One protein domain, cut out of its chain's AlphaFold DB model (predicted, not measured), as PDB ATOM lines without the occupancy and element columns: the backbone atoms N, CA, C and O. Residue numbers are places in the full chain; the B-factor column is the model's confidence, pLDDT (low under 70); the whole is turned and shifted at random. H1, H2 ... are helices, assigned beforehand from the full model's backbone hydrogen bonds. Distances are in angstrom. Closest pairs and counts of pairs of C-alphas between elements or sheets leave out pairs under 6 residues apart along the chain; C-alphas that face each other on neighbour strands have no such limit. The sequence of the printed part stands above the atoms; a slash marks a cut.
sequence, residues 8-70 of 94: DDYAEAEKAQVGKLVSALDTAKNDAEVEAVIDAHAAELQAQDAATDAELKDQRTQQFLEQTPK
ATOM      1  N   ASP A   8     -23.792 -31.678  40.112       76.44
ATOM      2  CA  ASP A   8     -22.851 -31.828  41.220       76.44
ATOM      3  C   ASP A   8     -21.583 -32.593  40.803       76.44
ATOM      4  O   ASP A   8     -20.474 -32.188  41.150       76.44
ATOM      5  N   ASP A   9     -21.713 -33.648  39.993       77.62
ATOM      6  CA  ASP A   9     -20.556 -34.394  39.483       77.62
ATOM      7  C   ASP A   9     -19.714 -33.554  38.505       77.62
ATOM      8  O   ASP A   9     -18.486 -33.653  38.499       77.62
ATOM      9  N   TYR A  10     -20.358 -32.701  37.700       73.75
ATOM     10  CA  TYR A  10     -19.664 -31.719  36.861       73.75
ATOM     11  C   TYR A  10     -18.885 -30.713  37.708       73.75
ATOM     12  O   TYR A  10     -17.712 -30.464  37.432       73.75
ATOM     13  N   ALA A  11     -19.509 -30.170  38.754       79.25
ATOM     14  CA  ALA A  11     -18.872 -29.200  39.637       79.25
ATOM     15  C   ALA A  11     -17.662 -29.798  40.373       79.25
ATOM     16  O   ALA A  11     -16.619 -29.153  40.487       79.25
ATOM     17  N   GLU A  12     -17.757 -31.044  40.844       81.44
ATOM     18  CA  GLU A  12     -16.634 -31.716  41.504       81.44
ATOM     19  C   GLU A  12     -15.510 -32.081  40.518       81.44
ATOM     20  O   GLU A  12     -14.329 -31.945  40.856       81.44
ATOM     21  N   ALA A  13     -15.837 -32.469  39.281       82.56
ATOM     22  CA  ALA A  13     -14.842 -32.704  38.232       82.56
ATOM     23  C   ALA A  13     -14.097 -31.416  37.837       82.56
ATOM     24  O   ALA A  13     -12.864 -31.420  37.746       82.56
ATOM     25  N   GLU A  14     -14.821 -30.306  37.668       80.69
ATOM     26  CA  GLU A  14     -14.246 -28.986  37.387       80.69
ATOM     27  C   GLU A  14     -13.341 -28.534  38.536       80.69
ATOM     28  O   GLU A  14     -12.182 -28.177  38.328       80.69
ATOM     29  N   LYS A  15     -13.816 -28.646  39.778       85.38
ATOM     30  CA  LYS A  15     -13.040 -28.309  40.975       85.38
ATOM     31  C   LYS A  15     -11.753 -29.127  41.085       85.38
ATOM     32  O   LYS A  15     -10.722 -28.586  41.485       85.38
ATOM     33  N   ALA A  16     -11.779 -30.405  40.710       87.38
ATOM     34  CA  ALA A  16     -10.585 -31.242  40.679       87.38
ATOM     35  C   ALA A  16      -9.593 -30.813  39.580       87.38
ATOM     36  O   ALA A  16      -8.386 -30.800  39.830       87.38
ATOM     37  N   GLN A  17     -10.069 -30.449  38.384       85.00
ATOM     38  CA  GLN A  17      -9.215 -29.924  37.309       85.00
ATOM     39  C   GLN A  17      -8.599 -28.572  37.680       85.00
ATOM     40  O   GLN A  17      -7.381 -28.410  37.601       85.00
ATOM     41  N   VAL A  18      -9.411 -27.633  38.170       88.00
ATOM     42  CA  VAL A  18      -8.945 -26.314  38.619       88.00
ATOM     43  C   VAL A  18      -7.971 -26.457  39.789       88.00
ATOM     44  O   VAL A  18      -6.932 -25.805  39.807       88.00
ATOM     45  N   GLY A  19      -8.237 -27.362  40.734       88.25
ATOM     46  CA  GLY A  19      -7.324 -27.645  41.843       88.25
ATOM     47  C   GLY A  19      -5.948 -28.143  41.382       88.25
ATOM     48  O   GLY A  19      -4.929 -27.717  41.925       88.25
ATOM     49  N   LYS A  20      -5.898 -28.992  40.346       88.94
ATOM     50  CA  LYS A  20      -4.632 -29.434  39.733       88.94
ATOM     51  C   LYS A  20      -3.889 -28.278  39.068       88.94
ATOM     52  O   LYS A  20      -2.684 -28.159  39.275       88.94
ATOM     53  N   LEU A  21      -4.593 -27.424  38.321       89.38
ATOM     54  CA  LEU A  21      -3.999 -26.248  37.681       89.38
ATOM     55  C   LEU A  21      -3.401 -25.295  38.720       89.38
ATOM     56  O   LEU A  21      -2.241 -24.913  38.611       89.38
ATOM     57  N   VAL A  22      -4.166 -24.963  39.763       90.75
ATOM     58  CA  VAL A  22      -3.709 -24.082  40.846       90.75
ATOM     59  C   VAL A  22      -2.488 -24.670  41.548       90.75
ATOM     60  O   VAL A  22      -1.517 -23.955  41.764       90.75
ATOM     61  N   SER A  23      -2.484 -25.973  41.847       89.81
ATOM     62  CA  SER A  23      -1.320 -26.628  42.457       89.81
ATOM     63  C   SER A  23      -0.089 -26.621  41.545       89.81
ATOM     64  O   SER A  23       1.031 -26.501  42.041       89.81
ATOM     65  N   ALA A  24      -0.273 -26.773  40.230       88.94
ATOM     66  CA  ALA A  24       0.820 -26.729  39.263       88.94
ATOM     67  C   ALA A  24       1.407 -25.315  39.144       88.94
ATOM     68  O   ALA A  24       2.627 -25.161  39.146       88.94
ATOM     69  N   LEU A  25       0.548 -24.291  39.130       89.81
ATOM     70  CA  LEU A  25       0.953 -22.883  39.134       89.81
ATOM     71  C   LEU A  25       1.660 -22.486  40.435       89.81
ATOM     72  O   LEU A  25       2.664 -21.788  40.384       89.81
ATOM     73  N   ASP A  26       1.191 -22.967  41.588       91.62
ATOM     74  CA  ASP A  26       1.824 -22.715  42.895       91.62
ATOM     75  C   ASP A  26       3.211 -23.377  43.015       91.62
ATOM     76  O   ASP A  26       4.082 -22.922  43.756       91.62
ATOM     77  N   THR A  27       3.450 -24.446  42.249       91.38
ATOM     78  CA  THR A  27       4.744 -25.146  42.209       91.38
ATOM     79  C   THR A  27       5.732 -24.507  41.225       91.38
ATOM     80  O   THR A  27       6.940 -24.745  41.337       91.38
ATOM     81  N   ALA A  28       5.248 -23.705  40.271       90.81
ATOM     82  CA  ALA A  28       6.080 -23.053  39.269       90.81
ATOM     83  C   ALA A  28       6.982 -21.990  39.915       90.81
ATOM     84  O   ALA A  28       6.546 -21.148  40.698       90.81
ATOM     85  N   LYS A  29       8.275 -22.024  39.590       90.62
ATOM     86  CA  LYS A  29       9.302 -21.185  40.231       90.62
ATOM     87  C   LYS A  29       9.704 -19.972  39.404       90.62
ATOM     88  O   LYS A  29      10.486 -19.147  39.875       90.62
ATOM     89  N   ASN A  30       9.256 -19.906  38.157       90.75
ATOM     90  CA  ASN A  30       9.605 -18.861  37.206       90.75
ATOM     91  C   ASN A  30       8.528 -18.728  36.123       90.75
ATOM     92  O   ASN A  30       7.728 -19.639  35.915       90.75
ATOM     93  N   ASP A  31       8.560 -17.607  35.407       89.44
ATOM     94  CA  ASP A  31       7.569 -17.274  34.380       89.44
ATOM     95  C   ASP A  31       7.513 -18.318  33.253       89.44
ATOM     96  O   ASP A  31       6.441 -18.613  32.740       89.44
ATOM     97  N   ALA A  32       8.642 -18.945  32.901       92.12
ATOM     98  CA  ALA A  32       8.664 -19.981  31.867       92.12
ATOM     99  C   ALA A  32       7.936 -21.266  32.304       92.12
ATOM    100  O   ALA A  32       7.282 -21.911  31.491       92.12
ATOM    101  N   GLU A  33       8.027 -21.636  33.583       86.81
ATOM    102  CA  GLU A  33       7.273 -22.756  34.153       86.81
ATOM    103  C   GLU A  33       5.779 -22.432  34.269       86.81
ATOM    104  O   GLU A  33       4.953 -23.308  34.028       86.81
ATOM    105  N   VAL A  34       5.429 -21.179  34.577       89.94
ATOM    106  CA  VAL A  34       4.034 -20.714  34.587       89.94
ATOM    107  C   VAL A  34       3.422 -20.811  33.189       89.94
ATOM    108  O   VAL A  34       2.369 -21.427  33.033       89.94
ATOM    109  N   GLU A  35       4.099 -20.278  32.170       90.31
ATOM    110  CA  GLU A  35       3.643 -20.362  30.775       90.31
ATOM    111  C   GLU A  35       3.523 -21.819  30.311       90.31
ATOM    112  O   GLU A  35       2.512 -22.200  29.729       90.31
ATOM    113  N   ALA A  36       4.481 -22.686  30.662       89.56
ATOM    114  CA  ALA A  36       4.408 -24.107  30.319       89.56
ATOM    115  C   ALA A  36       3.194 -24.820  30.946       89.56
ATOM    116  O   ALA A  36       2.600 -25.699  30.317       89.56
ATOM    117  N   VAL A  37       2.811 -24.455  32.175       91.38
ATOM    118  CA  VAL A  37       1.609 -24.985  32.842       91.38
ATOM    119  C   VAL A  37       0.336 -24.483  32.155       91.38
ATOM    120  O   VAL A  37      -0.589 -25.270  31.939       91.38
ATOM    121  N   ILE A  38       0.290 -23.202  31.784       90.62
ATOM    122  CA  ILE A  38      -0.844 -22.602  31.070       90.62
ATOM    123  C   ILE A  38      -1.010 -23.247  29.689       90.62
ATOM    124  O   ILE A  38      -2.112 -23.680  29.352       90.62
ATOM    125  N   ASP A  39       0.074 -23.383  28.928       91.50
ATOM    126  CA  ASP A  39       0.074 -23.999  27.599       91.50
ATOM    127  C   ASP A  39      -0.370 -25.463  27.650       91.50
ATOM    128  O   ASP A  39      -1.186 -25.902  26.835       91.50
ATOM    129  N   ALA A  40       0.123 -26.226  28.631       89.00
ATOM    130  CA  ALA A  40      -0.284 -27.615  28.820       89.00
ATOM    131  C   ALA A  40      -1.790 -27.731  29.104       89.00
ATOM    132  O   ALA A  40      -2.461 -28.595  28.536       89.00
ATOM    133  N   HIS A  41      -2.335 -26.841  29.936       90.00
ATOM    134  CA  HIS A  41      -3.762 -26.823  30.238       90.00
ATOM    135  C   HIS A  41      -4.610 -26.374  29.036       90.00
ATOM    136  O   HIS A  41      -5.649 -26.967  28.749       90.00
ATOM    137  N   ALA A  42      -4.145 -25.381  28.276       89.56
ATOM    138  CA  ALA A  42      -4.806 -24.940  27.050       89.56
ATOM    139  C   ALA A  42      -4.856 -26.055  25.992       89.56
ATOM    140  O   ALA A  42      -5.887 -26.253  25.346       89.56
ATOM    141  N   ALA A  43      -3.772 -26.822  25.841       90.44
ATOM    142  CA  ALA A  43      -3.728 -27.974  24.944       90.44
ATOM    143  C   ALA A  43      -4.701 -29.088  25.376       90.44
ATOM    144  O   ALA A  43      -5.351 -29.702  24.528       90.44
ATOM    145  N   GLU A  44      -4.842 -29.332  26.683       88.88
ATOM    146  CA  GLU A  44      -5.809 -30.295  27.227       88.88
ATOM    147  C   GLU A  44      -7.261 -29.883  26.927       88.88
ATOM    148  O   GLU A  44      -8.062 -30.723  26.509       88.88
ATOM    149  N   LEU A  45      -7.591 -28.595  27.072       87.62
ATOM    150  CA  LEU A  45      -8.915 -28.063  26.731       87.62
ATOM    151  C   LEU A  45      -9.202 -28.184  25.230       87.62
ATOM    152  O   LEU A  45     -10.260 -28.675  24.847       87.62
ATOM    153  N   GLN A  46      -8.237 -27.837  24.372       87.25
ATOM    154  CA  GLN A  46      -8.389 -28.012  22.923       87.25
ATOM    155  C   GLN A  46      -8.611 -29.476  22.529       87.25
ATOM    156  O   GLN A  46      -9.397 -29.762  21.622       87.25
ATOM    157  N   ALA A  47      -7.940 -30.416  23.198       87.50
ATOM    158  CA  ALA A  47      -8.140 -31.840  22.957       87.50
ATOM    159  C   ALA A  47      -9.545 -32.306  23.383       87.50
ATOM    160  O   ALA A  47     -10.172 -33.076  22.654       87.50
ATOM    161  N   GLN A  48     -10.056 -31.821  24.520       85.06
ATOM    162  CA  GLN A  48     -11.431 -32.090  24.964       85.06
ATOM    163  C   GLN A  48     -12.476 -31.506  24.007       85.06
ATOM    164  O   GLN A  48     -13.429 -32.204  23.654       85.06
ATOM    165  N   ASP A  49     -12.284 -30.275  23.535       84.50
ATOM    166  CA  ASP A  49     -13.177 -29.642  22.559       84.50
ATOM    167  C   ASP A  49     -13.201 -30.427  21.243       84.50
ATOM    168  O   ASP A  49     -14.269 -30.721  20.704       84.50
ATOM    169  N   ALA A  50     -12.028 -30.828  20.744       85.25
ATOM    170  CA  ALA A  50     -11.918 -31.627  19.528       85.25
ATOM    171  C   ALA A  50     -12.576 -33.010  19.678       85.25
ATOM    172  O   ALA A  50     -13.241 -33.476  18.750       85.25
ATOM    173  N   ALA A  51     -12.423 -33.657  20.837       82.81
ATOM    174  CA  ALA A  51     -13.083 -34.925  21.138       82.81
ATOM    175  C   ALA A  51     -14.609 -34.765  21.204       82.81
ATOM    176  O   ALA A  51     -15.335 -35.566  20.616       82.81
ATOM    177  N   THR A  52     -15.090 -33.697  21.843       81.31
ATOM    178  CA  THR A  52     -16.521 -33.381  21.950       81.31
ATOM    179  C   THR A  52     -17.128 -33.075  20.580       81.31
ATOM    180  O   THR A  52     -18.192 -33.589  20.247       81.31
ATOM    181  N   ASP A  53     -16.451 -32.289  19.737       80.81
ATOM    182  CA  ASP A  53     -16.909 -32.007  18.370       80.81
ATOM    183  C   ASP A  53     -16.943 -33.279  17.507       80.81
ATOM    184  O   ASP A  53     -17.892 -33.494  16.748       80.81
ATOM    185  N   ALA A  54     -15.946 -34.160  17.648       78.44
ATOM    186  CA  ALA A  54     -15.934 -35.457  16.977       78.44
ATOM    187  C   ALA A  54     -17.093 -36.355  17.442       78.44
ATOM    188  O   ALA A  54     -17.783 -36.934  16.600       78.44
ATOM    189  N   GLU A  55     -17.356 -36.425  18.750       78.81
ATOM    190  CA  GLU A  55     -18.486 -37.170  19.313       78.81
ATOM    191  C   GLU A  55     -19.826 -36.615  18.810       78.81
ATOM    192  O   GLU A  55     -20.682 -37.374  18.355       78.81
ATOM    193  N   LEU A  56     -20.004 -35.292  18.808       77.81
ATOM    194  CA  LEU A  56     -21.212 -34.646  18.294       77.81
ATOM    195  C   LEU A  56     -21.410 -34.896  16.796       77.81
ATOM    196  O   LEU A  56     -22.542 -35.093  16.348       77.81
ATOM    197  N   LYS A  57     -20.332 -34.895  16.003       75.12
ATOM    198  CA  LYS A  57     -20.384 -35.246  14.576       75.12
ATOM    199  C   LYS A  57     -20.793 -36.700  14.372       75.12
ATOM    200  O   LYS A  57     -21.640 -36.957  13.514       75.12
ATOM    201  N   ASP A  58     -20.252 -37.631  15.152       73.31
ATOM    202  CA  ASP A  58     -20.624 -39.046  15.069       73.31
ATOM    203  C   ASP A  58     -22.089 -39.260  15.487       73.31
ATOM    204  O   ASP A  58     -22.875 -39.838  14.735       73.31
ATOM    205  N   GLN A  59     -22.516 -38.661  16.605       70.12
ATOM    206  CA  GLN A  59     -23.909 -38.702  17.063       70.12
ATOM    207  C   GLN A  59     -24.883 -38.097  16.042       70.12
ATOM    208  O   GLN A  59     -25.926 -38.695  15.762       70.12
ATOM    209  N   ARG A  60     -24.555 -36.944  15.435       61.44
ATOM    210  CA  ARG A  60     -25.376 -36.352  14.360       61.44
ATOM    211  C   ARG A  60     -25.463 -37.265  13.148       61.44
ATOM    212  O   ARG A  60     -26.533 -37.373  12.557       61.44
ATOM    213  N   THR A  61     -24.360 -37.910  12.778       59.97
ATOM    214  CA  THR A  61     -24.332 -38.834  11.640       59.97
ATOM    215  C   THR A  61     -25.231 -40.040  11.916       59.97
ATOM    216  O   THR A  61     -26.021 -40.418  11.056       59.97
ATOM    217  N   GLN A  62     -25.214 -40.580  13.137       58.09
ATOM    218  CA  GLN A  62     -26.075 -41.700  13.527       58.09
ATOM    219  C   GLN A  62     -27.563 -41.320  13.629       58.09
ATOM    220  O   GLN A  62     -28.402 -42.034  13.080       58.09
ATOM    221  N   GLN A  63     -27.910 -40.171  14.223       58.88
ATOM    222  CA  GLN A  63     -29.306 -39.700  14.290       58.88
ATOM    223  C   GLN A  63     -29.922 -39.444  12.907       58.88
ATOM    224  O   GLN A  63     -31.123 -39.637  12.714       58.88
ATOM    225  N   PHE A  64     -29.117 -39.003  11.936       56.91
ATOM    226  CA  PHE A  64     -29.594 -38.760  10.574       56.91
ATOM    227  C   PHE A  64     -29.810 -40.060   9.787       56.91
ATOM    228  O   PHE A  64     -30.721 -40.130   8.965       56.91
ATOM    229  N   LEU A  65     -29.009 -41.101  10.042       55.91
ATOM    230  CA  LEU A  65     -29.130 -42.401   9.369       55.91
ATOM    231  C   LEU A  65     -30.419 -43.154   9.742       55.91
ATOM    232  O   LEU A  65     -30.927 -43.933   8.936       55.91
ATOM    233  N   GLU A  66     -30.994 -42.884  10.918       56.31
ATOM    234  CA  GLU A  66     -32.311 -43.407  11.314       56.31
ATOM    235  C   GLU A  66     -33.473 -42.696  10.596       56.31
ATOM    236  O   GLU A  66     -34.551 -43.268  10.414       56.31
ATOM    237  N   GLN A  67     -33.248 -41.474  10.104       56.09
ATOM    238  CA  GLN A  67     -34.193 -40.734   9.273       56.09
ATOM    239  C   GLN A  67     -33.941 -41.032   7.794       56.09
ATOM    240  O   GLN A  67     -33.559 -40.167   7.006       56.09
ATOM    241  N   THR A  68     -34.197 -42.271   7.375       59.09
ATOM    242  CA  THR A  68     -34.372 -42.517   5.938       59.09
ATOM    243  C   THR A  68     -35.494 -41.602   5.437       59.09
ATOM    244  O   THR A  68     -36.582 -41.613   6.027       59.09
ATOM    245  N   PRO A  69     -35.294 -40.809   4.363       59.91
ATOM    246  CA  PRO A  69     -36.397 -40.097   3.748       59.91
ATOM    247  C   PRO A  69     -37.354 -41.164   3.231       59.91
ATOM    248  O   PRO A  69     -37.129 -41.772   2.181       59.91
ATOM    249  N   LYS A  70     -38.417 -41.441   3.994       61.62
ATOM    250  CA  LYS A  70     -39.542 -42.225   3.507       61.62
ATOM    251  C   LYS A  70     -40.090 -41.427   2.340       61.62
ATOM    252  O   LYS A  70     -40.844 -40.478   2.537       61.62
TER     253      LYS A  70
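AT A GLANCE: This is residues 8 to 70 of the 94 residues of an uncharacterized protein of Pseudomonas arsenicoxydans (UniProt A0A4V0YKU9). A lopsided, open helical hairpin: H1 and the much longer H2 meet near the tight link between them and spread from there as a narrow V. Residues 8 to 16 of H1 stand free at one open end, and residues 42 to 70, of which 42 to 65 belong to H2, stick out as a long arm that makes most of the length. The printed part has 63 residues with two named helices, H1 then H2, and no named strand; its class is all helix. It is extended, with a radius of gyration of the C-alphas of 18.4 A and spans of 64 by 28 by 7 A.

IN THESE COORDINATES: H1 covers residues 8 to 27 and is 28.4 A long from first to last C-alpha. It begins at C-alpha 8, at (-22.851, -31.828, 41.220), and ends at C-alpha 27, at (4.744, -25.146, 42.209). After three residues, H2 covers residues 31 to 65 and is 51.0 A long, ending at C-alpha 65, at (-29.130, -42.401, 9.369). Residues 66 to 70 follow it.

HOW THE PARTS SIT: H1 and H2 form a helical hairpin and run opposite ways at a shallow tilt of 26 degrees. They touch, with 5 pairs of C-alphas within 8 A; the closest C-alphas are those of Leu 25 and Val 34, 5.9 A apart. H1 touches H2 with residues 21 to 25 alone, and H2 touches H1 with residues 34 to 41 alone. Their centres are 17.2 A apart. In H1 and H2 every O i to N i+4 pair is within hydrogen-bond range.

THE WHOLE: The two C-alphas farthest apart are those of Lys 29 and Lys 70, at 64.6 A. The printed part has no cut, and the link from H1 to H2 is tight. The mean pLDDT of the printed part is 80.9, and residues 60 to 70 are under 70.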